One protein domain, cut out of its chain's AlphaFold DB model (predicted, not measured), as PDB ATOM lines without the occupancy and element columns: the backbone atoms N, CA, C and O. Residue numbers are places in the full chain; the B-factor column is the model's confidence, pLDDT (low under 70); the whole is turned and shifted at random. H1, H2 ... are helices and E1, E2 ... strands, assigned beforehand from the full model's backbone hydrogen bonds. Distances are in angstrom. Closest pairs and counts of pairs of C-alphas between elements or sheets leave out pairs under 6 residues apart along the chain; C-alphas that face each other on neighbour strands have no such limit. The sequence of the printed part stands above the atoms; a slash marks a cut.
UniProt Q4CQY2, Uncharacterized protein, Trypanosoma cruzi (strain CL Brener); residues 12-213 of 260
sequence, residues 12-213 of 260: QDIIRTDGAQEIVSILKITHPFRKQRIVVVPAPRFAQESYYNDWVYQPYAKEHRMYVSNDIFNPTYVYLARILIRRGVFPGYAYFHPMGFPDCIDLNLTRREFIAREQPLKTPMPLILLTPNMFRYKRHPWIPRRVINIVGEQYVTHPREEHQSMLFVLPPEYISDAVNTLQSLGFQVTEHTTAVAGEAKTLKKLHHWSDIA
ATOM      1  N   GLN A  12     140.089-167.092 106.853       90.60
ATOM      2  CA  GLN A  12     139.677-166.843 108.244       90.60
ATOM      3  C   GLN A  12     138.435-165.942 108.389       90.60
ATOM      4  O   GLN A  12     137.777-165.968 109.423       90.60
ATOM      5  N   ASP A  13     138.109-165.134 107.372       89.70
ATOM      6  CA  ASP A  13     136.863-164.355 107.345       89.70
ATOM      7  C   ASP A  13     135.655-165.221 106.946       89.70
ATOM      8  O   ASP A  13     134.504-164.852 107.192       89.70
ATOM      9  N   ILE A  14     135.922-166.357 106.294       91.71
ATOM     10  CA  ILE A  14     134.916-167.274 105.761       91.71
ATOM     11  C   ILE A  14     134.644-168.390 106.754       91.71
ATOM     12  O   ILE A  14     133.490-168.594 107.097       91.71
ATOM     13  N   ILE A  15     135.686-169.078 107.225       91.06
ATOM     14  CA  ILE A  15     135.610-170.062 108.307       91.06
ATOM     15  C   ILE A  15     136.346-169.504 109.509       91.06
ATOM     16  O   ILE A  15     137.536-169.192 109.434       91.06
ATOM     17  N   ARG A  16     135.660-169.484 110.647       92.31
ATOM     18  CA  ARG A  16     136.261-169.176 111.941       92.31
ATOM     19  C   ARG A  16     135.805-170.172 112.989       92.31
ATOM     20  O   ARG A  16     134.683-170.665 112.951       92.31
ATOM     21  N   THR A  17     136.673-170.435 113.951       90.25
ATOM     22  CA  THR A  17     136.294-171.171 115.154       90.25
ATOM     23  C   THR A  17     135.871-170.160 116.208       90.25
ATOM     24  O   THR A  17     136.670-169.305 116.584       90.25
ATOM     25  N   ASP A  18     134.626-170.250 116.662       88.49
ATOM     26  CA  ASP A  18     134.099-169.459 117.770       88.49
ATOM     27  C   ASP A  18     133.809-170.399 118.945       88.49
ATOM     28  O   ASP A  18     132.906-171.243 118.906       88.49
ATOM     29  N   GLY A  19     134.669-170.347 119.963       88.30
ATOM     30  CA  GLY A  19     134.654-171.305 121.066       88.30
ATOM     31  C   GLY A  19     134.837-172.753 120.590       88.30
ATOM     32  O   GLY A  19     135.911-173.140 120.133       88.30
ATOM     33  N   ALA A  20     133.790-173.572 120.735       91.28
ATOM     34  CA  ALA A  20     133.785-174.980 120.320       91.28
ATOM     35  C   ALA A  20     133.221-175.208 118.905       91.28
ATOM     36  O   ALA A  20     133.316-176.322 118.381       91.28
ATOM     37  N   GLN A  21     132.626-174.182 118.294       93.83
ATOM     38  CA  GLN A  21     131.899-174.298 117.036       93.83
ATOM     39  C   GLN A  21     132.707-173.737 115.871       93.83
ATOM     40  O   GLN A  21     133.428-172.750 115.989       93.83
ATOM     41  N   GLU A  22     132.575-174.382 114.722       94.06
ATOM     42  CA  GLU A  22     133.048-173.872 113.447       94.06
ATOM     43  C   GLU A  22     131.909-173.101 112.781       94.06
ATOM     44  O   GLU A  22     130.831-173.642 112.522       94.06
ATOM     45  N   ILE A  23     132.143-171.812 112.555       94.35
ATOM     46  CA  ILE A  23     131.188-170.873 111.978       94.35
ATOM     47  C   ILE A  23     131.644-170.524 110.575       94.35
ATOM     48  O   ILE A  23     132.821-170.224 110.347       94.35
ATOM     49  N   VAL A  24     130.683-170.499 109.660       94.51
ATOM     50  CA  VAL A  24     130.911-170.145 108.272       94.51
ATOM     51  C   VAL A  24     130.089-168.927 107.865       94.51
ATOM     52  O   VAL A  24     128.935-168.775 108.262       94.51
ATOM     53  N   SER A  25     130.699-168.043 107.081       94.28
ATOM     54  CA  SER A  25     130.094-166.804 106.592       94.28
ATOM     55  C   SER A  25     129.517-166.987 105.187       94.28
ATOM     56  O   SER A  25     130.261-167.148 104.219       94.28
ATOM     57  N   ILE A  26     128.195-166.891 105.057       95.30
ATOM     58  CA  ILE A  26     127.498-166.713 103.780       95.30
ATOM     59  C   ILE A  26     127.606-165.246 103.371       95.30
ATOM     60  O   ILE A  26     127.353-164.353 104.179       95.30
ATOM     61  N   LEU A  27     127.964-164.980 102.115       95.55
ATOM     62  CA  LEU A  27     128.198-163.620 101.629       95.55
ATOM     63  C   LEU A  27     127.187-163.236 100.557       95.55
ATOM     64  O   LEU A  27     127.031-163.945  99.564       95.55
ATOM     65  N   LYS A  28     126.554-162.072 100.714       94.89
ATOM     66  CA  LYS A  28     125.761-161.441  99.656       94.89
ATOM     67  C   LYS A  28     126.563-160.304  99.051       94.89
ATOM     68  O   LYS A  28     127.033-159.398  99.743       94.89
ATOM     69  N   ILE A  29     126.729-160.374  97.743       94.35
ATOM     70  CA  ILE A  29     127.610-159.507  96.980       94.35
ATOM     71  C   ILE A  29     126.784-158.874  95.873       94.35
ATOM     72  O   ILE A  29     126.099-159.565  95.123       94.35
ATOM     73  N   THR A  30     126.845-157.556  95.741       92.81
ATOM     74  CA  THR A  30     126.114-156.844  94.691       92.81
ATOM     75  C   THR A  30     127.027-155.901  93.934       92.81
ATOM     76  O   THR A  30     128.055-155.451  94.441       92.81
ATOM     77  N   HIS A  31     126.662-155.614  92.690       90.07
ATOM     78  CA  HIS A  31     127.337-154.600  91.897       90.07
ATOM     79  C   HIS A  31     126.447-153.354  91.773       90.07
ATOM     80  O   HIS A  31     125.327-153.480  91.269       90.07
ATOM     81  N   PRO A  32     126.938-152.145  92.115       84.09
ATOM     82  CA  PRO A  32     126.118-150.928  92.148       84.09
ATOM     83  C   PRO A  32     125.484-150.577  90.790       84.09
ATOM     84  O   PRO A  32     124.326-150.185  90.734       84.09
ATOM     85  N   PHE A  33     126.217-150.770  89.685       85.17
ATOM     86  CA  PHE A  33     125.744-150.418  88.336       85.17
ATOM     87  C   PHE A  33     125.152-151.587  87.520       85.17
ATOM     88  O   PHE A  33     124.144-151.419  86.838       85.17
ATOM     89  N   ARG A  34     125.734-152.795  87.592       84.07
ATOM     90  CA  ARG A  34     125.346-153.942  86.748       84.07
ATOM     91  C   ARG A  34     124.029-154.611  87.159       84.07
ATOM     92  O   ARG A  34     123.554-155.468  86.424       84.07
ATOM     93  N   LYS A  35     123.452-154.248  88.315       85.08
ATOM     94  CA  LYS A  35     122.282-154.913  88.928       85.08
ATOM     95  C   LYS A  35     122.480-156.423  89.153       85.08
ATOM     96  O   LYS A  35     121.509-157.161  89.272       85.08
ATOM     97  N   GLN A  36     123.732-156.879  89.241       90.22
ATOM     98  CA  GLN A  36     124.066-158.266  89.557       90.22
ATOM     99  C   GLN A  36     124.113-158.487  91.059       90.22
ATOM    100  O   GLN A  36     124.680-157.674  91.796       90.22
ATOM    101  N   ARG A  37     123.554-159.615  91.485       92.81
ATOM    102  CA  ARG A  37     123.544-160.113  92.855       92.81
ATOM    103  C   ARG A  37     124.128-161.516  92.834       92.81
ATOM    104  O   ARG A  37     123.676-162.373  92.077       92.81
ATOM    105  N   ILE A  38     125.152-161.723  93.643       94.76
ATOM    106  CA  ILE A  38     125.846-162.993  93.786       94.76
ATOM    107  C   ILE A  38     125.779-163.359  95.259       94.76
ATOM    108  O   ILE A  38     126.259-162.614  96.113       94.76
ATOM    109  N   VAL A  39     125.182-164.504  95.554       95.80
ATOM    110  CA  VAL A  39     125.229-165.096  96.889       95.80
ATOM    111  C   VAL A  39     126.289-166.184  96.863       95.80
ATOM    112  O   VAL A  39     126.280-167.045  95.986       95.80
ATOM    113  N   VAL A  40     127.237-166.136  97.790       95.97
ATOM    114  CA  VAL A  40     128.281-167.151  97.916       95.97
ATOM    115  C   VAL A  40     127.993-167.966  99.162       95.97
ATOM    116  O   VAL A  40     128.095-167.458 100.281       95.97
ATOM    117  N   VAL A  41     127.623-169.225  98.947       95.80
ATOM    118  CA  VAL A  41     127.367-170.206  99.995       95.80
ATOM    119  C   VAL A  41     128.592-171.114 100.119       95.80
ATOM    120  O   VAL A  41     128.939-171.837  99.181       95.80
ATOM    121  N   PRO A  42     129.262-171.102 101.275       95.64
ATOM    122  CA  PRO A  42     130.278-172.088 101.572       95.64
ATOM    123  C   PRO A  42     129.675-173.471 101.762       95.64
ATOM    124  O   PRO A  42     128.774-173.677 102.571       95.64
ATOM    125  N   ALA A  43     130.246-174.447 101.075       94.50
ATOM    126  CA  ALA A  43     129.969-175.853 101.291       94.50
ATOM    127  C   ALA A  43     131.255-176.519 101.798       94.50
ATOM    128  O   ALA A  43     132.087-176.945 100.989       94.50
ATOM    129  N   PRO A  44     131.474-176.582 103.125       92.36
ATOM    130  CA  PRO A  44     132.519-177.438 103.666       92.36
ATOM    131  C   PRO A  44     132.224-178.893 103.290       92.36
ATOM    132  O   PRO A  44     131.088-179.276 102.994       92.36
ATOM    133  N   ARG A  45     133.259-179.733 103.293       89.81
ATOM    134  CA  ARG A  45     133.122-181.147 102.909       89.81
ATOM    135  C   ARG A  45     132.366-181.975 103.938       89.81
ATOM    136  O   ARG A  45     131.732-182.956 103.563       89.81
ATOM    137  N   PHE A  46     132.462-181.561 105.197       92.62
ATOM    138  CA  PHE A  46     131.723-182.099 106.324       92.62
ATOM    139  C   PHE A  46     131.065-180.945 107.070       92.62
ATOM    140  O   PHE A  46     131.690-179.905 107.273       92.62
ATOM    141  N   ALA A  47     129.825-181.142 107.483       94.75
ATOM    142  CA  ALA A  47     129.085-180.247 108.360       94.75
ATOM    143  C   ALA A  47     127.976-181.046 109.043       94.75
ATOM    144  O   ALA A  47     127.752-182.222 108.738       94.75
ATOM    145  N   GLN A  48     127.275-180.409 109.969       94.93
ATOM    146  CA  GLN A  48     125.996-180.906 110.437       94.93
ATOM    147  C   GLN A  48     125.023-181.027 109.266       94.93
ATOM    148  O   GLN A  48     125.029-180.228 108.328       94.93
ATOM    149  N   GLU A  49     124.167-182.034 109.339       93.58
ATOM    150  CA  GLU A  49     123.107-182.245 108.358       93.58
ATOM    151  C   GLU A  49     122.150-181.043 108.290       93.58
ATOM    152  O   GLU A  49     121.763-180.632 107.199       93.58
ATOM    153  N   SER A  50     121.869-180.404 109.433       94.60
ATOM    154  CA  SER A  50     121.095-179.159 109.515       94.60
ATOM    155  C   SER A  50     121.705-178.037 108.676       94.60
ATOM    156  O   SER A  50     120.996-177.419 107.896       94.60
ATOM    157  N   TYR A  51     123.024-177.823 108.750       96.37
ATOM    158  CA  TYR A  51     123.700-176.800 107.947       96.37
ATOM    159  C   TYR A  51     123.482-177.023 106.449       96.37
ATOM    160  O   TYR A  51     123.175-176.083 105.714       96.37
ATOM    161  N   TYR A  52     123.639-178.267 105.989       95.61
ATOM    162  CA  TYR A  52     123.419-178.574 104.582       95.61
ATOM    163  C   TYR A  52     121.969-178.346 104.176       95.61
ATOM    164  O   TYR A  52     121.741-177.731 103.140       95.61
ATOM    165  N   ASN A  53     121.010-178.781 104.989       94.48
ATOM    166  CA  ASN A  53     119.593-178.602 104.693       94.48
ATOM    167  C   ASN A  53     119.197-177.121 104.694       94.48
ATOM    168  O   ASN A  53     118.533-176.676 103.765       94.48
ATOM    169  N   ASP A  54     119.655-176.341 105.670       94.44
ATOM    170  CA  ASP A  54     119.262-174.941 105.852       94.44
ATOM    171  C   ASP A  54     119.918-174.004 104.832       94.44
ATOM    172  O   ASP A  54     119.301-173.030 104.402       94.44
ATOM    173  N   TRP A  55     121.160-174.288 104.425       94.00
ATOM    174  CA  TRP A  55     121.959-173.348 103.631       94.00
ATOM    175  C   TRP A  55     122.421-173.862 102.281       94.00
ATOM    176  O   TRP A  55     122.661-173.045 101.401       94.00
ATOM    177  N   VAL A  56     122.612-175.167 102.092       94.01
ATOM    178  CA  VAL A  56     123.203-175.690 100.850       94.01
ATOM    179  C   VAL A  56     122.127-176.266  99.941       94.01
ATOM    180  O   VAL A  56     121.984-175.809  98.814       94.01
ATOM    181  N   TYR A  57     121.331-177.210 100.432       93.48
ATOM    182  CA  TYR A  57     120.306-177.946  99.683       93.48
ATOM    183  C   TYR A  57     118.972-177.198  99.560       93.48
ATOM    184  O   TYR A  57     117.913-177.794  99.382       93.48
ATOM    185  N   GLN A  58     119.015-175.872  99.626       92.61
ATOM    186  CA  GLN A  58     117.853-175.030  99.386       92.61
ATOM    187  C   GLN A  58     117.516-174.988  97.884       92.61
ATOM    188  O   GLN A  58     118.404-175.156  97.040       92.61
ATOM    189  N   PRO A  59     116.253-174.710  97.511       92.27
ATOM    190  CA  PRO A  59     115.782-174.689  96.123       92.27
ATOM    191  C   PRO A  59     116.254-173.448  95.340       92.27
ATOM    192  O   PRO A  59     115.495-172.836  94.586       92.27
ATOM    193  N   TYR A  60     117.521-173.058  95.483       92.22
ATOM    194  CA  TYR A  60     118.076-171.843  94.892       92.22
ATOM    195  C   TYR A  60     117.999-171.815  93.367       92.22
ATOM    196  O   TYR A  60     117.828-170.745  92.789       92.22
ATOM    197  N   ALA A  61     118.072-172.973  92.704       88.45
ATOM    198  CA  ALA A  61     117.939-173.073  91.250       88.45
ATOM    199  C   ALA A  61     116.565-172.590  90.729       88.45
ATOM    200  O   ALA A  61     116.402-172.339  89.532       88.45
ATOM    201  N   LYS A  62     115.570-172.401  91.607       89.32
ATOM    202  CA  LYS A  62     114.279-171.799  91.249       89.32
ATOM    203  C   LYS A  62     114.377-170.305  90.922       89.32
ATOM    204  O   LYS A  62     113.623-169.830  90.074       89.32
ATOM    205  N   GLU A  63     115.317-169.583  91.526       89.18
ATOM    206  CA  GLU A  63     115.433-168.117  91.399       89.18
ATOM    207  C   GLU A  63     116.811-167.655  90.911       89.18
ATOM    208  O   GLU A  63     116.956-166.557  90.373       89.18
ATOM    209  N   HIS A  64     117.829-168.495  91.078       93.07
ATOM    210  CA  HIS A  64     119.218-168.167  90.809       93.07
ATOM    211  C   HIS A  64     119.816-169.108  89.772       93.07
ATOM    212  O   HIS A  64     119.499-170.298  89.708       93.07
ATOM    213  N   ARG A  65     120.783-168.590  89.015       93.34
ATOM    214  CA  ARG A  65     121.737-169.440  88.310       93.34
ATOM    215  C   ARG A  65     122.776-169.942  89.305       93.34
ATOM    216  O   ARG A  65     123.582-169.168  89.822       93.34
ATOM    217  N   MET A  66     122.735-171.232  89.588       94.85
ATOM    218  CA  MET A  66     123.576-171.886  90.574       94.85
ATOM    219  C   MET A  66     124.859-172.407  89.932       94.85
ATOM    220  O   MET A  66     124.821-173.121  88.935       94.85
ATOM    221  N   TYR A  67     125.999-172.078  90.527       94.88
ATOM    222  CA  TYR A  67     127.305-172.607  90.170       94.88
ATOM    223  C   TYR A  67     127.861-173.431  91.320       94.88
ATOM    224  O   TYR A  67     128.251-172.878  92.348       94.88
ATOM    225  N   VAL A  68     127.930-174.747  91.135       93.58
ATOM    226  CA  VAL A  68     128.435-175.675  92.153       93.58
ATOM    227  C   VAL A  68     129.844-176.109  91.787       93.58
ATOM    228  O   VAL A  68     130.087-176.620  90.691       93.58
ATOM    229  N   SER A  69     130.802-175.918  92.690       92.55
ATOM    230  CA  SER A  69     132.151-176.434  92.471       92.55
ATOM    231  C   SER A  69     132.175-177.957  92.556       92.55
ATOM    232  O   SER A  69     131.792-178.560  93.557       92.55
ATOM    233  N   ASN A  70     132.718-178.588  91.517       89.57
ATOM    234  CA  ASN A  70     132.903-180.038  91.479       89.57
ATOM    235  C   ASN A  70     133.930-180.558  92.501       89.57
ATOM    236  O   ASN A  70     134.058-181.765  92.650       89.57
ATOM    237  N   ASP A  71     134.674-179.679  93.177       87.57
ATOM    238  CA  ASP A  71     135.670-180.081  94.173       87.57
ATOM    239  C   ASP A  71     135.133-180.130  95.612       87.57
ATOM    240  O   ASP A  71     135.811-180.569  96.545       87.57
ATOM    241  N   ILE A  72     133.888-179.707  95.819       86.81
ATOM    242  CA  ILE A  72     133.242-179.882  97.121       86.81
ATOM    243  C   ILE A  72     133.090-181.382  97.411       86.81
ATOM    244  O   ILE A  72     133.345-181.837  98.525       86.81
ATOM    245  N   PHE A  73     132.751-182.167  96.384       83.94
ATOM    246  CA  PHE A  73     132.636-183.615  96.471       83.94
ATOM    247  C   PHE A  73     133.801-184.313  95.761       83.94
ATOM    248  O   PHE A  73     133.841-184.388  94.535       83.94
ATOM    249  N   ASN A  74     134.714-184.902  96.538       80.98
ATOM    250  CA  ASN A  74     135.663-185.888  96.025       80.98
ATOM    251  C   ASN A  74     135.364-187.267  96.648       80.98
ATOM    252  O   ASN A  74     135.588-187.445  97.851       80.98
ATOM    253  N   PRO A  75     134.898-188.259  95.868       76.83
ATOM    254  CA  PRO A  75     134.532-189.567  96.405       76.83
ATOM    255  C   PRO A  75     135.708-190.297  97.064       76.83
ATOM    256  O   PRO A  75     135.498-190.997  98.053       76.83
ATOM    257  N   THR A  76     136.940-190.114  96.574       76.06
ATOM    258  CA  THR A  76     138.124-190.781  97.148       76.06
ATOM    259  C   THR A  76     138.456-190.254  98.538       76.06
ATOM    260  O   THR A  76     138.917-191.000  99.395       76.06
ATOM    261  N   TYR A  77     138.163-188.979  98.782       76.73
ATOM    262  CA  TYR A  77     138.380-188.331 100.067       76.73
ATOM    263  C   TYR A  77     137.336-188.777 101.090       76.73
ATOM    264  O   TYR A  77     137.669-189.203 102.195       76.73
ATOM    265  N   VAL A  78     136.057-188.730 100.716       81.69
ATOM    266  CA  VAL A  78     134.947-188.938 101.654       81.69
ATOM    267  C   VAL A  78     134.736-190.420 101.999       81.69
ATOM    268  O   VAL A  78     134.004-190.728 102.930       81.69
ATOM    269  N   TYR A  79     135.386-191.359 101.306       82.70
ATOM    270  CA  TYR A  79     135.106-192.793 101.434       82.70
ATOM    271  C   TYR A  79     135.197-193.340 102.873       82.70
ATOM    272  O   TYR A  79     134.225-193.920 103.360       82.70
ATOM    273  N   LEU A  80     136.314-193.127 103.586       84.44
ATOM    274  CA  LEU A  80     136.443-193.605 104.973       84.44
ATOM    275  C   LEU A  80     135.487-192.870 105.917       84.44
ATOM    276  O   LEU A  80     134.802-193.503 106.720       84.44
ATOM    277  N   ALA A  81     135.384-191.545 105.782       83.67
ATOM    278  CA  ALA A  81     134.467-190.743 106.584       83.67
ATOM    279  C   ALA A  81     133.004-191.181 106.385       83.67
ATOM    280  O   ALA A  81     132.259-191.290 107.352       83.67
ATOM    281  N   ARG A  82     132.609-191.544 105.159       85.96
ATOM    282  CA  ARG A  82     131.284-192.084 104.827       85.96
ATOM    283  C   ARG A  82     130.995-193.382 105.567       85.96
ATOM    284  O   ARG A  82     129.877-193.558 106.042       85.96
ATOM    285  N   ILE A  83     131.967-194.291 105.667       88.56
ATOM    286  CA  ILE A  83     131.803-195.538 106.429       88.56
ATOM    287  C   ILE A  83     131.597-195.221 107.915       88.56
ATOM    288  O   ILE A  83     130.703-195.792 108.535       88.56
ATOM    289  N   LEU A  84     132.373-194.290 108.475       88.88
ATOM    290  CA  LEU A  84     132.264-193.891 109.883       88.88
ATOM    291  C   LEU A  84     130.932-193.190 110.192       88.88
ATOM    292  O   LEU A  84     130.284-193.527 111.181       88.88
ATOM    293  N   ILE A  85     130.485-192.280 109.323       89.87
ATOM    294  CA  ILE A  85     129.184-191.602 109.438       89.87
ATOM    295  C   ILE A  85     128.045-192.628 109.370       89.87
ATOM    296  O   ILE A  85     127.188-192.653 110.246       89.87
ATOM    297  N   ARG A  86     128.072-193.548 108.395       89.79
ATOM    298  CA  ARG A  86     127.054-194.609 108.257       89.79
ATOM    299  C   ARG A  86     127.002-195.569 109.440       89.79
ATOM    300  O   ARG A  86     125.946-196.116 109.727       89.79
ATOM    301  N   ARG A  87     128.131-195.787 110.115       91.72
ATOM    302  CA  ARG A  87     128.207-196.588 111.345       91.72
ATOM    303  C   ARG A  87     127.758-195.819 112.592       91.72
ATOM    304  O   ARG A  87     127.826-196.376 113.680       91.72
ATOM    305  N   GLY A  88     127.340-194.559 112.458       89.36
ATOM    306  CA  GLY A  88     126.879-193.735 113.576       89.36
ATOM    307  C   GLY A  88     127.998-193.225 114.485       89.36
ATOM    308  O   GLY A  88     127.713-192.760 115.582       89.36
ATOM    309  N   VAL A  89     129.267-193.280 114.053       90.72
ATOM    310  CA  VAL A  89     130.414-192.780 114.845       90.72
ATOM    311  C   VAL A  89     130.342-191.259 115.032       90.72
ATOM    312  O   VAL A  89     130.804-190.730 116.040       90.72
ATOM    313  N   PHE A  90     129.748-190.562 114.062       91.32
ATOM    314  CA  PHE A  90     129.558-189.112 114.060       91.32
ATOM    315  C   PHE A  90     128.081-188.783 113.778       91.32
ATOM    316  O   PHE A  90     127.736-188.465 112.639       91.32
ATOM    317  N   PRO A  91     127.181-188.914 114.770       91.08
ATOM    318  CA  PRO A  91     125.750-188.699 114.566       91.08
ATOM    319  C   PRO A  91     125.441-187.231 114.239       91.08
ATOM    320  O   PRO A  91     126.055-186.324 114.799       91.08
ATOM    321  N   GLY A  92     124.487-187.002 113.333       92.43
ATOM    322  CA  GLY A  92     124.062-185.661 112.904       92.43
ATOM    323  C   GLY A  92     125.038-184.935 111.972       92.43
ATOM    324  O   GLY A  92     124.755-183.816 111.550       92.43
ATOM    325  N   TYR A  93     126.175-185.552 111.635       94.35
ATOM    326  CA  TYR A  93     127.107-185.036 110.637       94.35
ATOM    327  C   TYR A  93     126.889-185.726 109.299       94.35
ATOM    328  O   TYR A  93     126.736-186.945 109.216       94.35
ATOM    329  N   ALA A  94     126.958-184.934 108.241       93.13
ATOM    330  CA  ALA A  94     126.908-185.399 106.873       93.13
ATOM    331  C   ALA A  94     128.138-184.903 106.108       93.13
ATOM    332  O   ALA A  94     128.939-184.095 106.587       93.13
ATOM    333  N   TYR A  95     128.292-185.421 104.900       91.72
ATOM    334  CA  TYR A  95     129.215-184.881 103.919       91.72
ATOM    335  C   TYR A  95     128.414-184.284 102.769       91.72
ATOM    336  O   TYR A  95     127.307-184.742 102.476       91.72
ATOM    337  N   PHE A  96     128.984-183.296 102.088       91.84
ATOM    338  CA  PHE A  96     128.341-182.727 100.910       91.84
ATOM    339  C   PHE A  96     128.199-183.779  99.803       91.84
ATOM    340  O   PHE A  96     129.175-184.429  99.418       91.84
ATOM    341  N   HIS A  97     127.002-183.904  99.241       89.30
ATOM    342  CA  HIS A  97     126.727-184.764  98.104       89.30
ATOM    343  C   HIS A  97     125.877-184.012  97.075       89.30
ATOM    344  O   HIS A  97     124.874-183.412  97.451       89.30
ATOM    345  N   PRO A  98     126.215-184.070  95.774       85.92
ATOM    346  CA  PRO A  98     125.476-183.333  94.750       85.92
ATOM    347  C   PRO A  98     124.005-183.760  94.635       85.92
ATOM    348  O   PRO A  98     123.161-182.915  94.394       85.92
ATOM    349  N   MET A  99     123.665-185.029  94.899       86.53
ATOM    350  CA  MET A  99     122.252-185.470  94.918       86.53
ATOM    351  C   MET A  99     121.471-184.993  96.155       86.53
ATOM    352  O   MET A  99     120.371-185.471  96.392       86.53
ATOM    353  N   GLY A 100     122.062-184.154  97.011       87.38
ATOM    354  CA  GLY A 100     121.316-183.493  98.081       87.38
ATOM    355  C   GLY A 100     120.502-182.300  97.577       87.38
ATOM    356  O   GLY A 100     119.576-181.882  98.261       87.38
ATOM    357  N   PHE A 101     120.824-181.749  96.400       91.39
ATOM    358  CA  PHE A 101     120.024-180.677  95.811       91.39
ATOM    359  C   PHE A 101     118.649-181.187  95.350       91.39
ATOM    360  O   PHE A 101     118.562-182.322  94.885       91.39
ATOM    361  N   PRO A 102     117.596-180.348  95.424       91.36
ATOM    362  CA  PRO A 102     116.294-180.670  94.849       91.36
ATOM    363  C   PRO A 102     116.384-180.907  93.340       91.36
ATOM    364  O   PRO A 102     117.036-180.136  92.625       91.36
ATOM    365  N   ASP A 103     115.684-181.926  92.853       90.85
ATOM    366  CA  ASP A 103     115.677-182.265  91.432       90.85
ATOM    367  C   ASP A 103     114.771-181.311  90.631       90.85
ATOM    368  O   ASP A 103     113.968-180.539  91.163       90.85
ATOM    369  N   CYS A 104     114.853-181.371  89.297       91.56
ATOM    370  CA  CYS A 104     114.023-180.534  88.424       91.56
ATOM    371  C   CYS A 104     112.510-180.724  88.640       91.56
ATOM    372  O   CYS A 104     111.747-179.775  88.447       91.56
ATOM    373  N   ILE A 105     112.094-181.921  89.069       90.88
ATOM    374  CA  ILE A 105     110.701-182.254  89.388       90.88
ATOM    375  C   ILE A 105     110.258-181.504  90.649       90.88
ATOM    376  O   ILE A 105     109.232-180.831  90.613       90.88
ATOM    377  N   ASP A 106     111.059-181.539  91.717       90.78
ATOM    378  CA  ASP A 106     110.753-180.863  92.988       90.78
ATOM    379  C   ASP A 106     110.625-179.344  92.814       90.78
ATOM    380  O   ASP A 106     109.842-178.672  93.488       90.78
ATOM    381  N   LEU A 107     111.389-178.789  91.870       90.55
ATOM    382  CA  LEU A 107     111.409-177.361  91.567       90.55
ATOM    383  C   LEU A 107     110.341-176.916  90.559       90.55
ATOM    384  O   LEU A 107     110.234-175.713  90.307       90.55
ATOM    385  N   ASN A 108     109.560-177.841  89.987       92.16
ATOM    386  CA  ASN A 108     108.637-177.584  88.873       92.16
ATOM    387  C   ASN A 108     109.317-176.892  87.673       92.16
ATOM    388  O   ASN A 108     108.754-175.980  87.066       92.16
ATOM    389  N   LEU A 109     110.540-177.308  87.336       90.95
ATOM    390  CA  LEU A 109     111.296-176.795  86.192       90.95
ATOM    391  C   LEU A 109     111.413-177.855  85.104       90.95
ATOM    392  O   LEU A 109     111.550-179.051  85.369       90.95
ATOM    393  N   THR A 110     111.461-177.419  83.846       93.48
ATOM    394  CA  THR A 110     111.826-178.348  82.777       93.48
ATOM    395  C   THR A 110     113.284-178.782  82.937       93.48
ATOM    396  O   THR A 110     114.145-178.018  83.383       93.48
ATOM    397  N   ARG A 111     113.614-180.002  82.492       92.96
ATOM    398  CA  ARG A 111     115.000-180.507  82.522       92.96
ATOM    399  C   ARG A 111     115.987-179.554  81.834       92.96
ATOM    400  O   ARG A 111     117.124-179.423  82.275       92.96
ATOM    401  N   ARG A 112     115.562-178.888  80.756       92.91
ATOM    402  CA  ARG A 112     116.397-177.943  80.005       92.91
ATOM    403  C   ARG A 112     116.684-176.673  80.804       92.91
ATOM    404  O   ARG A 112     117.832-176.237  80.832       92.91
ATOM    405  N   GLU A 113     115.673-176.096  81.448       91.03
ATOM    406  CA  GLU A 113     115.840-174.916  82.306       91.03
ATOM    407  C   GLU A 113     116.689-175.243  83.526       91.03
ATOM    408  O   GLU A 113     117.600-174.487  83.850       91.03
ATOM    409  N   PHE A 114     116.447-176.396  84.148       92.27
ATOM    410  CA  PHE A 114     117.237-176.863  85.280       92.27
ATOM    411  C   PHE A 114     118.722-176.978  84.919       92.27
ATOM    412  O   PHE A 114     119.555-176.353  85.568       92.27
ATOM    413  N   ILE A 115     119.057-177.655  83.812       90.80
ATOM    414  CA  ILE A 115     120.446-177.758  83.330       90.80
ATOM    415  C   ILE A 115     121.027-176.381  82.985       90.80
ATOM    416  O   ILE A 115     122.213-176.147  83.188       90.80
ATOM    417  N   ALA A 116     120.239-175.445  82.452       89.53
ATOM    418  CA  ALA A 116     120.732-174.097  82.162       89.53
ATOM    419  C   ALA A 116     121.055-173.305  83.443       89.53
ATOM    420  O   ALA A 116     122.007-172.514  83.455       89.53
ATOM    421  N   ARG A 117     120.292-173.541  84.516       91.13
ATOM    422  CA  ARG A 117     120.421-172.854  85.803       91.13
ATOM    423  C   ARG A 117     121.471-173.471  86.713       91.13
ATOM    424  O   ARG A 117     122.209-172.709  87.324       91.13
ATOM    425  N   GLU A 118     121.581-174.792  86.780       91.79
ATOM    426  CA  GLU A 118     122.639-175.473  87.525       91.79
ATOM    427  C   GLU A 118     123.852-175.721  86.625       91.79
ATOM    428  O   GLU A 118     123.828-176.507  85.678       91.79
ATOM    429  N   GLN A 119     124.942-175.022  86.910       91.62
ATOM    430  CA  GLN A 119     126.174-175.074  86.142       91.62
ATOM    431  C   GLN A 119     127.342-175.527  87.021       91.62
ATOM    432  O   GLN A 119     127.474-175.107  88.167       91.62
ATOM    433  N   PRO A 120     128.265-176.348  86.504       91.01
ATOM    434  CA  PRO A 120     129.436-176.735  87.270       91.01
ATOM    435  C   PRO A 120     130.502-175.632  87.246       91.01
ATOM    436  O   PRO A 120     130.937-175.186  86.178       91.01
ATOM    437  N   LEU A 121     131.037-175.274  88.412       91.73
ATOM    438  CA  LEU A 121     132.310-174.565  88.513       91.73
ATOM    439  C   LEU A 121     133.448-175.595  88.477       91.73
ATOM    440  O   LEU A 121     133.804-176.217  89.476       91.73
ATOM    441  N   LYS A 122     133.988-175.818  87.274       88.68
ATOM    442  CA  LYS A 122     134.957-176.891  87.003       88.68
ATOM    443  C   LYS A 122     136.361-176.564  87.521       88.68
ATOM    444  O   LYS A 122     137.097-175.779  86.910       88.68
ATOM    445  N   THR A 123     136.746-177.261  88.578       86.22
ATOM    446  CA  THR A 123     138.120-177.420  89.062       86.22
ATOM    447  C   THR A 123     138.897-178.346  88.117       86.22
ATOM    448  O   THR A 123     138.323-179.333  87.641       86.22
ATOM    449  N   PRO A 124     140.179-178.065  87.808       86.27
ATOM    450  CA  PRO A 124     140.985-178.933  86.950       86.27
ATOM    451  C   PRO A 124     141.050-180.372  87.483       86.27
ATOM    452  O   PRO A 124     141.489-180.597  88.608       86.27
ATOM    453  N   MET A 125     140.668-181.355  86.663       84.48
ATOM    454  CA  MET A 125     140.676-182.772  87.060       84.48
ATOM    455  C   MET A 125     142.042-183.278  87.555       84.48
ATOM    456  O   MET A 125     142.057-183.964  88.576       84.48
ATOM    457  N   PRO A 126     143.191-182.921  86.938       82.46
ATOM    458  CA  PRO A 126     144.497-183.337  87.454       82.46
ATOM    459  C   PRO A 126     144.758-182.835  88.876       82.46
ATOM    460  O   PRO A 126     145.329-183.551  89.691       82.46
ATOM    461  N   LEU A 127     144.282-181.626  89.197       82.82
ATOM    462  CA  LEU A 127     144.389-181.077  90.543       82.82
ATOM    463  C   LEU A 127     143.559-181.918  91.518       82.82
ATOM    464  O   LEU A 127     144.081-182.311  92.555       82.82
ATOM    465  N   ILE A 128     142.319-182.274  91.163       82.19
ATOM    466  CA  ILE A 128     141.457-183.110  92.015       82.19
ATOM    467  C   ILE A 128     142.046-184.505  92.256       82.19
ATOM    468  O   ILE A 128     141.986-185.016  93.377       82.19
ATOM    469  N   LEU A 129     142.599-185.119  91.210       80.87
ATOM    470  CA  LEU A 129     143.007-186.524  91.225       80.87
ATOM    471  C   LEU A 129     144.420-186.758  91.760       80.87
ATOM    472  O   LEU A 129     144.655-187.821  92.319       80.87
ATOM    473  N   LEU A 130     145.346-185.813  91.580       82.33
ATOM    474  CA  LEU A 130     146.774-186.033  91.855       82.33
ATOM    475  C   LEU A 130     147.317-185.200  93.021       82.33
ATOM    476  O   LEU A 130     148.441-185.430  93.460       82.33
ATOM    477  N   THR A 131     146.548-184.226  93.524       81.12
ATOM    478  CA  THR A 131     147.026-183.298  94.560       81.12
ATOM    479  C   THR A 131     146.380-183.591  95.921       81.12
ATOM    480  O   THR A 131     145.146-183.588  96.034       81.12
ATOM    481  N   PRO A 132     147.179-183.777  96.990       80.01
ATOM    482  CA  PRO A 132     146.646-183.870  98.346       80.01
ATOM    483  C   PRO A 132     145.885-182.599  98.726       80.01
ATOM    484  O   PRO A 132     146.307-181.486  98.402       80.01
ATOM    485  N   ASN A 133     144.782-182.739  99.457       76.26
ATOM    486  CA  ASN A 133     143.935-181.606  99.853       76.26
ATOM    487  C   ASN A 133     144.681-180.486 100.553       76.26
ATOM    488  O   ASN A 133     144.454-179.322 100.255       76.26
ATOM    489  N   MET A 134     145.613-180.856 101.428       77.83
ATOM    490  CA  MET A 134     146.445-179.927 102.188       77.83
ATOM    491  C   MET A 134     147.138-178.891 101.293       77.83
ATOM    492  O   MET A 134     147.354-177.754 101.706       77.83
ATOM    493  N   PHE A 135     147.515-179.296 100.076       79.96
ATOM    494  CA  PHE A 135     148.101-178.410  99.073       79.96
ATOM    495  C   PHE A 135     147.032-177.696  98.262       79.96
ATOM    496  O   PHE A 135     147.184-176.504  97.993       79.96
ATOM    497  N   ARG A 136     145.946-178.400  97.913       78.61
ATOM    498  CA  ARG A 136     144.821-177.812  97.182       78.61
ATOM    499  C   ARG A 136     144.277-176.594  97.903       78.61
ATOM    500  O   ARG A 136     144.202-175.569  97.260       78.61
ATOM    501  N   TYR A 137     144.060-176.680  99.213       78.69
ATOM    502  CA  TYR A 137     143.514-175.626 100.075       78.69
ATOM    503  C   TYR A 137     144.357-174.350 100.196       78.69
ATOM    504  O   TYR A 137     143.889-173.358 100.752       78.69
ATOM    505  N   LYS A 138     145.613-174.356  99.738       79.67
ATOM    506  CA  LYS A 138     146.530-173.226  99.945       79.67
ATOM    507  C   LYS A 138     146.554-172.231  98.791       79.67
ATOM    508  O   LYS A 138     146.859-171.065  99.032       79.67
ATOM    509  N   ARG A 139     146.352-172.670  97.541       77.50
ATOM    510  CA  ARG A 139     146.528-171.815  96.351       77.50
ATOM    511  C   ARG A 139     145.607-172.232  95.207       77.50
ATOM    512  O   ARG A 139     145.722-173.343  94.695       77.50
ATOM    513  N   HIS A 140     144.790-171.293  94.722       84.17
ATOM    514  CA  HIS A 140     143.775-171.557  93.692       84.17
ATOM    515  C   HIS A 140     143.828-170.527  92.545       84.17
ATOM    516  O   HIS A 140     142.849-169.830  92.280       84.17
ATOM    517  N   PRO A 141     144.936-170.436  91.781       85.08
ATOM    518  CA  PRO A 141     145.087-169.426  90.719       85.08
ATOM    519  C   PRO A 141     144.045-169.544  89.592       85.08
ATOM    520  O   PRO A 141     143.869-168.635  88.783       85.08
ATOM    521  N   TRP A 142     143.350-170.678  89.520       89.56
ATOM    522  CA  TRP A 142     142.304-170.944  88.545       89.56
ATOM    523  C   TRP A 142     140.936-170.362  88.950       89.56
ATOM    524  O   TRP A 142     140.124-170.108  88.060       89.56
ATOM    525  N   ILE A 143     140.682-170.111  90.243       92.20
ATOM    526  CA  ILE A 143     139.405-169.562  90.736       92.20
ATOM    527  C   ILE A 143     139.126-168.169  90.159       92.20
ATOM    528  O   ILE A 143     138.063-168.014  89.552       92.20
ATOM    529  N   PRO A 144     140.053-167.188  90.228       91.89
ATOM    530  CA  PRO A 144     139.820-165.860  89.661       91.89
ATOM    531  C   PRO A 144     139.408-165.906  88.188       91.89
ATOM    532  O   PRO A 144     138.414-165.305  87.790       91.89
ATOM    533  N   ARG A 145     140.112-166.713  87.383       92.04
ATOM    534  CA  ARG A 145     139.811-166.884  85.954       92.04
ATOM    535  C   ARG A 145     138.407-167.450  85.729       92.04
ATOM    536  O   ARG A 145     137.699-166.999  84.837       92.04
ATOM    537  N   ARG A 146     137.981-168.433  86.533       92.54
ATOM    538  CA  ARG A 146     136.630-169.013  86.436       92.54
ATOM    539  C   ARG A 146     135.550-168.006  86.810       92.54
ATOM    540  O   ARG A 146     134.561-167.911  86.093       92.54
ATOM    541  N   VAL A 147     135.754-167.256  87.889       92.57
ATOM    542  CA  VAL A 147     134.808-166.232  88.347       92.57
ATOM    543  C   VAL A 147     134.651-165.131  87.300       92.57
ATOM    544  O   VAL A 147     133.521-164.797  86.951       92.57
ATOM    545  N   ILE A 148     135.758-164.638  86.730       91.56
ATOM    546  CA  ILE A 148     135.736-163.645  85.643       91.56
ATOM    547  C   ILE A 148     134.961-164.179  84.434       91.56
ATOM    548  O   ILE A 148     134.095-163.483  83.916       91.56
ATOM    549  N   ASN A 149     135.194-165.429  84.026       90.26
ATOM    550  CA  ASN A 149     134.490-166.020  82.884       90.26
ATOM    551  C   ASN A 149     132.977-166.177  83.111       90.26
ATOM    552  O   ASN A 149     132.214-166.141  82.149       90.26
ATOM    553  N   ILE A 150     132.539-166.393  84.355       90.46
ATOM    554  CA  ILE A 150     131.118-166.559  84.698       90.46
ATOM    555  C   ILE A 150     130.411-165.206  84.769       90.46
ATOM    556  O   ILE A 150     129.334-165.028  84.204       90.46
ATOM    557  N   VAL A 151     131.003-164.263  85.500       88.51
ATOM    558  CA  VAL A 151     130.382-162.965  85.787       88.51
ATOM    559  C   VAL A 151     130.567-161.991  84.627       88.51
ATOM    560  O   VAL A 151     129.741-161.100  84.439       88.51
ATOM    561  N   GLY A 152     131.608-162.176  83.822       83.49
ATOM    562  CA  GLY A 152     132.030-161.250  82.781       83.49
ATOM    563  C   GLY A 152     132.900-160.121  83.332       83.49
ATOM    564  O   GLY A 152     132.837-159.770  84.514       83.49
ATOM    565  N   GLU A 153     133.708-159.548  82.444       75.27
ATOM    566  CA  GLU A 153     134.608-158.426  82.726       75.27
ATOM    567  C   GLU A 153     133.847-157.134  83.091       75.27
ATOM    568  O   GLU A 153     132.618-157.073  83.043       75.27
ATOM    569  N   GLN A 154     134.584-156.085  83.471       65.14
ATOM    570  CA  GLN A 154     134.082-154.813  84.022       65.14
ATOM    571  C   GLN A 154     133.207-153.973  83.053       65.14
ATOM    572  O   GLN A 154     132.873-152.830  83.358       65.14
ATOM    573  N   TYR A 155     132.826-154.483  81.881       57.57
ATOM    574  CA  TYR A 155     132.122-153.685  80.876       57.57
ATOM    575  C   TYR A 155     130.722-153.236  81.330       57.57
ATOM    576  O   TYR A 155     130.025-153.907  82.090       57.57
ATOM    577  N   VAL A 156     130.310-152.076  80.806       57.73
ATOM    578  CA  VAL A 156     129.064-151.340  81.113       57.73
ATOM    579  C   VAL A 156     127.794-152.094  80.680       57.73
ATOM    580  O   VAL A 156     126.682-151.684  81.000       57.73
ATOM    581  N   THR A 157     127.923-153.209  79.963       68.92
ATOM    582  CA  THR A 157     126.770-153.973  79.496       68.92
ATOM    583  C   THR A 157     126.036-154.616  80.670       68.92
ATOM    584  O   THR A 157     126.598-155.363  81.478       68.92
ATOM    585  N   HIS A 158     124.737-154.324  80.766       74.26
ATOM    586  CA  HIS A 158     123.875-155.044  81.687       74.26
ATOM    587  C   HIS A 158     123.877-156.529  81.302       74.26
ATOM    588  O   HIS A 158     123.729-156.860  80.121       74.26
ATOM    589  N   PRO A 159     124.064-157.438  82.270       82.81
ATOM    590  CA  PRO A 159     123.944-158.861  82.000       82.81
ATOM    591  C   PRO A 159     122.519-159.187  81.543       82.81
ATOM    592  O   PRO A 159     121.557-158.494  81.891       82.81
ATOM    593  N   ARG A 160     122.377-160.306  80.830       83.32
ATOM    594  CA  ARG A 160     121.057-160.895  80.580       83.32
ATOM    595  C   ARG A 160     120.363-161.183  81.910       83.32
ATOM    596  O   ARG A 160     121.030-161.435  82.912       83.32
ATOM    597  N   GLU A 161     119.038-161.175  81.902       83.27
ATOM    598  CA  GLU A 161     118.206-161.395  83.091       83.27
ATOM    599  C   GLU A 161     118.591-162.679  83.850       83.27
ATOM    600  O   GLU A 161     118.816-162.647  85.057       83.27
ATOM    601  N   GLU A 162     118.853-163.765  83.117       82.80
ATOM    602  CA  GLU A 162     119.337-165.056  83.639       82.80
ATOM    603  C   GLU A 162     120.683-164.995  84.397       82.80
ATOM    604  O   GLU A 162     121.036-165.918  85.130       82.80
ATOM    605  N   HIS A 163     121.454-163.922  84.222       86.69
ATOM    606  CA  HIS A 163     122.770-163.694  84.825       86.69
ATOM    607  C   HIS A 163     122.766-162.548  85.849       86.69
ATOM    608  O   HIS A 163     123.829-162.126  86.315       86.69
ATOM    609  N   GLN A 164     121.598-162.003  86.190       89.67
ATOM    610  CA  GLN A 164     121.483-160.971  87.224       89.67
ATOM    611  C   GLN A 164     121.546-161.561  88.630       89.67
ATOM    612  O   GLN A 164     122.015-160.892  89.547       89.67
ATOM    613  N   SER A 165     121.107-162.807  88.795       92.80
ATOM    614  CA  SER A 165     120.991-163.474  90.087       92.80
ATOM    615  C   SER A 165     121.760-164.789  90.054       92.80
ATOM    616  O   SER A 165     121.349-165.740  89.389       92.80
ATOM    617  N   MET A 166     122.907-164.837  90.730       95.04
ATOM    618  CA  MET A 166     123.775-166.016  90.756       95.04
ATOM    619  C   MET A 166     123.987-166.520  92.180       95.04
ATOM    620  O   MET A 166     124.067-165.737  93.127       95.04
ATOM    621  N   LEU A 167     124.149-167.831  92.313       95.10
ATOM    622  CA  LEU A 167     124.558-168.483  93.548       95.10
ATOM    623  C   LEU A 167     125.841-169.262  93.298       95.10
ATOM    624  O   LEU A 167     125.879-170.097  92.401       95.10
ATOM    625  N   PHE A 168     126.878-169.031  94.091       96.31
ATOM    626  CA  PHE A 168     128.099-169.827  94.060       96.31
ATOM    627  C   PHE A 168     128.141-170.731  95.283       96.31
ATOM    628  O   PHE A 168     128.241-170.242  96.404       96.31
ATOM    629  N   VAL A 169     128.109-172.042  95.061       95.36
ATOM    630  CA  VAL A 169     128.340-173.050  96.096       95.36
ATOM    631  C   VAL A 169     129.779-173.522  95.948       95.36
ATOM    632  O   VAL A 169     130.120-174.189  94.963       95.36
ATOM    633  N   LEU A 170     130.646-173.130  96.882       94.93
ATOM    634  CA  LEU A 170     132.098-173.328  96.781       94.93
ATOM    635  C   LEU A 170     132.687-173.922  98.063       94.93
ATOM    636  O   LEU A 170     132.171-173.648  99.148       94.93
ATOM    637  N   PRO A 171     133.817-174.648  97.971       92.55
ATOM    638  CA  PRO A 171     134.644-174.934  99.126       92.55
ATOM    639  C   PRO A 171     135.037-173.615  99.803       92.55
ATOM    640  O   PRO A 171     135.387-172.654  99.104       92.55
ATOM    641  N   PRO A 172     134.993-173.540 101.136       93.15
ATOM    642  CA  PRO A 172     135.279-172.311 101.867       93.15
ATOM    643  C   PRO A 172     136.652-171.701 101.559       93.15
ATOM    644  O   PRO A 172     136.810-170.479 101.543       93.15
ATOM    645  N   GLU A 173     137.634-172.537 101.226       91.47
ATOM    646  CA  GLU A 173     138.987-172.121 100.858       91.47
ATOM    647  C   GLU A 173     139.008-171.275  99.576       91.47
ATOM    648  O   GLU A 173     139.858-170.397  99.422       91.47
ATOM    649  N   TYR A 174     138.051-171.493  98.668       93.02
ATOM    650  CA  TYR A 174     138.000-170.838  97.353       93.02
ATOM    651  C   TYR A 174     137.283-169.490  97.407       93.02
ATOM    652  O   TYR A 174     137.422-168.665  96.504       93.02
ATOM    653  N   ILE A 175     136.507-169.255  98.466       94.14
ATOM    654  CA  ILE A 175     135.629-168.090  98.574       94.14
ATOM    655  C   ILE A 175     136.434-166.805  98.686       94.14
ATOM    656  O   ILE A 175     136.083-165.826  98.040       94.14
ATOM    657  N   SER A 176     137.534-166.804  99.439       92.71
ATOM    658  CA  SER A 176     138.385-165.614  99.568       92.71
ATOM    659  C   SER A 176     138.901-165.124  98.205       92.71
ATOM    660  O   SER A 176     138.704-163.960  97.855       92.71
ATOM    661  N   ASP A 177     139.452-166.025  97.385       93.07
ATOM    662  CA  ASP A 177     139.905-165.729  96.021       93.07
ATOM    663  C   ASP A 177     138.746-165.268  95.122       93.07
ATOM    664  O   ASP A 177     138.884-164.297  94.369       93.07
ATOM    665  N   ALA A 178     137.582-165.920  95.218       94.31
ATOM    666  CA  ALA A 178     136.397-165.555  94.447       94.31
ATOM    667  C   ALA A 178     135.885-164.149  94.805       94.31
ATOM    668  O   ALA A 178     135.670-163.329  93.915       94.31
ATOM    669  N   VAL A 179     135.746-163.840  96.093       94.38
ATOM    670  CA  VAL A 179     135.258-162.546  96.594       94.38
ATOM    671  C   VAL A 179     136.231-161.428  96.245       94.38
ATOM    672  O   VAL A 179     135.800-160.394  95.740       94.38
ATOM    673  N   ASN A 180     137.535-161.636  96.443       93.83
ATOM    674  CA  ASN A 180     138.556-160.652  96.075       93.83
ATOM    675  C   ASN A 180     138.529-160.358  94.564       93.83
ATOM    676  O   ASN A 180     138.640-159.201  94.155       93.83
ATOM    677  N   THR A 181     138.297-161.382  93.735       92.73
ATOM    678  CA  THR A 181     138.123-161.223  92.280       92.73
ATOM    679  C   THR A 181     136.849-160.445  91.935       92.73
ATOM    680  O   THR A 181     136.860-159.552  91.089       92.73
ATOM    681  N   LEU A 182     135.730-160.721  92.608       92.87
ATOM    682  CA  LEU A 182     134.499-159.945  92.423       92.87
ATOM    683  C   LEU A 182     134.706-158.481  92.835       92.87
ATOM    684  O   LEU A 182     134.312-157.564  92.114       92.87
ATOM    685  N   GLN A 183     135.387-158.237  93.952       92.15
ATOM    686  CA  GLN A 183     135.714-156.889  94.408       92.15
ATOM    687  C   GLN A 183     136.624-156.141  93.430       92.15
ATOM    688  O   GLN A 183     136.448-154.928  93.252       92.15
ATOM    689  N   SER A 184     137.573-156.816  92.767       90.15
ATOM    690  CA  SER A 184     138.376-156.182  91.712       90.15
ATOM    691  C   SER A 184     137.522-155.767  90.514       90.15
ATOM    692  O   SER A 184     137.779-154.717  89.938       90.15
ATOM    693  N   LEU A 185     136.447-156.507  90.216       88.90
ATOM    694  CA  LEU A 185     135.462-156.173  89.178       88.90
ATOM    695  C   LEU A 185     134.428-155.112  89.607       88.90
ATOM    696  O   LEU A 185     133.531-154.795  88.833       88.90
ATOM    697  N   GLY A 186     134.528-154.559  90.821       88.94
ATOM    698  CA  GLY A 186     133.645-153.488  91.309       88.94
ATOM    699  C   GLY A 186     132.451-153.950  92.147       88.94
ATOM    700  O   GLY A 186     131.655-153.117  92.580       88.94
ATOM    701  N   PHE A 187     132.337-155.249  92.428       91.53
ATOM    702  CA  PHE A 187     131.335-155.753  93.360       91.53
ATOM    703  C   PHE A 187     131.648-155.359  94.810       91.53
ATOM    704  O   PHE A 187     132.806-155.191  95.204       91.53
ATOM    705  N   GLN A 188     130.603-155.252  95.622       91.26
ATOM    706  CA  GLN A 188     130.674-154.927  97.041       91.26
ATOM    707  C   GLN A 188     129.935-155.988  97.851       91.26
ATOM    708  O   GLN A 188     128.841-156.417  97.483       91.26
ATOM    709  N   VAL A 189     130.536-156.409  98.962       91.39
ATOM    710  CA  VAL A 189     129.874-157.283  99.933       91.39
ATOM    711  C   VAL A 189     128.905-156.420 100.733       91.39
ATOM    712  O   VAL A 189     129.339-155.525 101.454       91.39
ATOM    713  N   THR A 190     127.608-156.648 100.558       89.65
ATOM    714  CA  THR A 190     126.550-155.847 101.194       89.65
ATOM    715  C   THR A 190     126.110-156.431 102.521       89.65
ATOM    716  O   THR A 190     125.774-155.694 103.438       89.65
ATOM    717  N   GLU A 191     126.107-157.756 102.622       90.41
ATOM    718  CA  GLU A 191     125.637-158.472 103.800       90.41
ATOM    719  C   GLU A 191     126.473-159.738 103.980       90.41
ATOM    720  O   GLU A 191     126.910-160.355 103.003       90.41
ATOM    721  N   HIS A 192     126.692-160.121 105.233       90.12
ATOM    722  CA  HIS A 192     127.247-161.417 105.580       90.12
ATOM    723  C   HIS A 192     126.397-162.029 106.689       90.12
ATOM    724  O   HIS A 192     126.049-161.353 107.656       90.12
ATOM    725  N   THR A 193     126.054-163.301 106.535       92.43
ATOM    726  CA  THR A 193     125.273-164.064 107.507       92.43
ATOM    727  C   THR A 193     126.141-165.202 108.009       92.43
ATOM    728  O   THR A 193     126.807-165.864 107.221       92.43
ATOM    729  N   THR A 194     126.177-165.422 109.318       92.72
ATOM    730  CA  THR A 194     126.973-166.496 109.919       92.72
ATOM    731  C   THR A 194     126.096-167.699 110.217       92.72
ATOM    732  O   THR A 194     125.022-167.540 110.792       92.72
ATOM    733  N   ALA A 195     126.577-168.888 109.885       93.39
ATOM    734  CA  ALA A 195     125.913-170.152 110.160       93.39
ATOM    735  C   ALA A 195     126.882-171.132 110.827       93.39
ATOM    736  O   ALA A 195     128.087-171.102 110.581       93.39
ATOM    737  N   VAL A 196     126.355-171.997 111.689       94.30
ATOM    738  CA  VAL A 196     127.151-172.991 112.416       94.30
ATOM    739  C   VAL A 196     127.286-174.237 111.548       94.30
ATOM    740  O   VAL A 196     126.287-174.873 111.228       94.30
ATOM    741  N   ALA A 197     128.514-174.600 111.176       92.94
ATOM    742  CA  ALA A 197     128.779-175.849 110.462       92.94
ATOM    743  C   ALA A 197     128.815-177.052 111.407       92.94
ATOM    744  O   ALA A 197     128.453-178.152 111.005       92.94
ATOM    745  N   GLY A 198     129.262-176.879 112.652       93.99
ATOM    746  CA  GLY A 198     129.313-177.955 113.642       93.99
ATOM    747  C   GLY A 198     130.409-177.761 114.682       93.99
ATOM    748  O   GLY A 198     130.998-176.691 114.795       93.99
ATOM    749  N   GLU A 199     130.693-178.798 115.465       94.11
ATOM    750  CA  GLU A 199     131.757-178.761 116.469       94.11
ATOM    751  C   GLU A 199     133.136-178.909 115.808       94.11
ATOM    752  O   GLU A 199     133.423-179.910 115.142       94.11
ATOM    753  N   ALA A 200     134.037-177.962 116.071       92.56
ATOM    754  CA  ALA A 200     135.354-177.902 115.438       92.56
ATOM    755  C   ALA A 200     136.212-179.155 115.708       92.56
ATOM    756  O   ALA A 200     136.953-179.619 114.840       92.56
ATOM    757  N   LYS A 201     136.105-179.759 116.904       92.60
ATOM    758  CA  LYS A 201     136.836-180.997 117.244       92.60
ATOM    759  C   LYS A 201     136.374-182.183 116.402       92.60
ATOM    760  O   LYS A 201     137.201-182.989 115.971       92.60
ATOM    761  N   THR A 202     135.069-182.291 116.183       93.09
ATOM    762  CA  THR A 202     134.458-183.389 115.435       93.09
ATOM    763  C   THR A 202     134.738-183.244 113.942       93.09
ATOM    764  O   THR A 202     135.205-184.199 113.315       93.09
ATOM    765  N   LEU A 203     134.602-182.031 113.401       92.66
ATOM    766  CA  LEU A 203     134.977-181.721 112.020       92.66
ATOM    767  C   LEU A 203     136.464-181.998 111.769       92.66
ATOM    768  O   LEU A 203     136.808-182.701 110.819       92.66
ATOM    769  N   LYS A 204     137.356-181.585 112.677       92.04
ATOM    770  CA  LYS A 204     138.793-181.887 112.574       92.04
ATOM    771  C   LYS A 204     139.086-183.390 112.515       92.04
ATOM    772  O   LYS A 204     139.949-183.808 111.742       92.04
ATOM    773  N   LYS A 205     138.379-184.216 113.297       92.17
ATOM    774  CA  LYS A 205     138.513-185.686 113.237       92.17
ATOM    775  C   LYS A 205     138.039-186.243 111.893       92.17
ATOM    776  O   LYS A 205     138.725-187.092 111.328       92.17
ATOM    777  N   LEU A 206     136.905-185.767 111.376       91.19
ATOM    778  CA  LEU A 206     136.384-186.171 110.064       91.19
ATOM    779  C   LEU A 206     137.370-185.833 108.942       91.19
ATOM    780  O   LEU A 206     137.712-186.706 108.144       91.19
ATOM    781  N   HIS A 207     137.892-184.604 108.935       90.15
ATOM    782  CA  HIS A 207     138.927-184.180 107.996       90.15
ATOM    783  C   HIS A 207     140.182-185.056 108.091       90.15
ATOM    784  O   HIS A 207     140.668-185.529 107.069       90.15
ATOM    785  N   HIS A 208     140.646-185.374 109.302       89.41
ATOM    786  CA  HIS A 208     141.823-186.222 109.499       89.41
ATOM    787  C   HIS A 208     141.669-187.634 108.903       89.41
ATOM    788  O   HIS A 208     142.537-188.087 108.157       89.41
ATOM    789  N   TRP A 209     140.552-188.320 109.171       87.85
ATOM    790  CA  TRP A 209     140.273-189.641 108.582       87.85
ATOM    791  C   TRP A 209     140.191-189.601 107.059       87.85
ATOM    792  O   TRP A 209     140.603-190.531 106.365       87.85
ATOM    793  N   SER A 210     139.643-188.512 106.543       87.25
ATOM    794  CA  SER A 210     139.458-188.294 105.122       87.25
ATOM    795  C   SER A 210     140.793-187.992 104.419       87.25
ATOM    796  O   SER A 210     141.046-188.511 103.331       87.25
ATOM    797  N   ASP A 211     141.698-187.249 105.064       86.97
ATOM    798  CA  ASP A 211     143.056-186.999 104.566       86.97
ATOM    799  C   ASP A 211     143.882-188.292 104.519       86.97
ATOM    800  O   ASP A 211     144.553-188.547 103.519       86.97
ATOM    801  N   ILE A 212     143.772-189.157 105.537       87.26
ATOM    802  CA  ILE A 212     144.398-190.491 105.523       87.26
ATOM    803  C   ILE A 212     143.895-191.306 104.324       87.26
ATOM    804  O   ILE A 212     144.702-191.865 103.581       87.26
ATOM    805  N   ALA A 213     142.576-191.343 104.098       86.00
ATOM    806  CA  ALA A 213     141.980-192.063 102.969       86.00
ATOM    807  C   ALA A 213     142.553-191.588 101.629       86.00
ATOM    808  O   ALA A 213     142.967-192.392 100.792       86.00
TER     809      ALA A 213
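This is residues 12 to 213 of the 260 residues of an uncharacterized protein of Trypanosoma cruzi (strain CL Brener) (UniProt Q4CQY2). One strongly twisted sheet of seven strands runs through the domain, with H6 and H7 over one face and H1 on the opposite face; towards one end H8 stands up from the sheet and packs on H2, near the small strand pair E4 and E6. Arg 87, just after H2, and Val 156, in a long loop between H6 and E8, are the far ends of the whole. The printed part has 202 residues, with elements in the order E1 E2 E3 E4 H1 E5 H2 E6 H3 E7 H4 H5 H6 E8 H7 E9 H8; the class is mixed, helices and strands. The large sheet is branched and has antiparallel and parallel pairs, while E4 and E6 are antiparallel. The whole is compact, with a radius of gyration of the C-alphas of 17.0 A and spans of 52 by 37 by 35 A.

In the branched sheet E2, residues 21 to 30, has three antiparallel neighbours. E1, residues 15 to 18, and E3, residues 37 to 42, lie on one side of it, beside residues 21 to 24 and 26 to 30; E9, residues 188 to 199, lies on the other side. E1, E2 and E3 form a meander, each strand the antiparallel neighbour of the one before, with two hairpins. Within hydrogen-bond range are N 16 and O 23 at 2.9 A, N 29 and O 38 at 2.8 A, and N 26 and O 193 at 2.8 A. Parallel pairs follow: E3 with E8, residues 165 to 170 (N 41 and O 168, 2.8 A); E8 with E5, residues 65 to 69 (N 67 and O 167, 2.7 A); E5 with E7, residues 118 to 121 (N 119 and O 66, 2.8 A). H7, residues 172 to 184, is over E2 and E3 at a height over the sheet of 8.5 A; Pro 172 and Pro 42 have its closest C-alphas to E3, 5.0 A apart. H6, residues 142 to 151, is on the same face and touches H7 at a steep tilt of 55 degrees, the same way, with the C-alphas of Pro 144 and Thr 181 closest at 5.6 A. H8, residues 200 to 213, on that face too, stands up from the sheet at 53 degrees. H2, residues 75 to 86, touches H8 with residues 76 to 81 alone, opposite ways at a steep tilt of 54 degrees; the C-alphas of Tyr 77 and Ser 210 are closest, 5.2 A apart. H1, residues 49 to 56, is on the opposite face, at a height of 7.5 A. H3, residues 111 to 117, only grazes the sheet with residues 114 to 117. E4, residues 46 to 48, pairs with E6, residues 93 to 95 (N 94 and O 47, 2.9 A). H4, residues 125 to 130, and H5, residues 133 to 136, are not on the branched sheet. Every O i to N i+4 pair is within hydrogen-bond range in H1, H3, H4, H6 and H8; in H2 it is 6 of 8 and in H7 7 of 9, and H5 is too short for such a pair.

E1 begins at C-alpha 15, (135.610, -170.062, 108.307). E2 is 28.9 A long and E9 30.8 A; E9 bends by 61 degrees at residue 191. H8 is 20.0 A long and ends at C-alpha 213, (141.980, -192.063, 102.969); H7 is 19.3 A long.

The C-alphas of Arg 87 and Val 156, the two farthest apart, are 54.4 A apart. The printed part has no cut. The long links are E6 to H3, residues 96 to 110, and H6 to E8, residues 152 to 164. The mean pLDDT of the printed part is 89.3, and residues 154 to 157 are under 70.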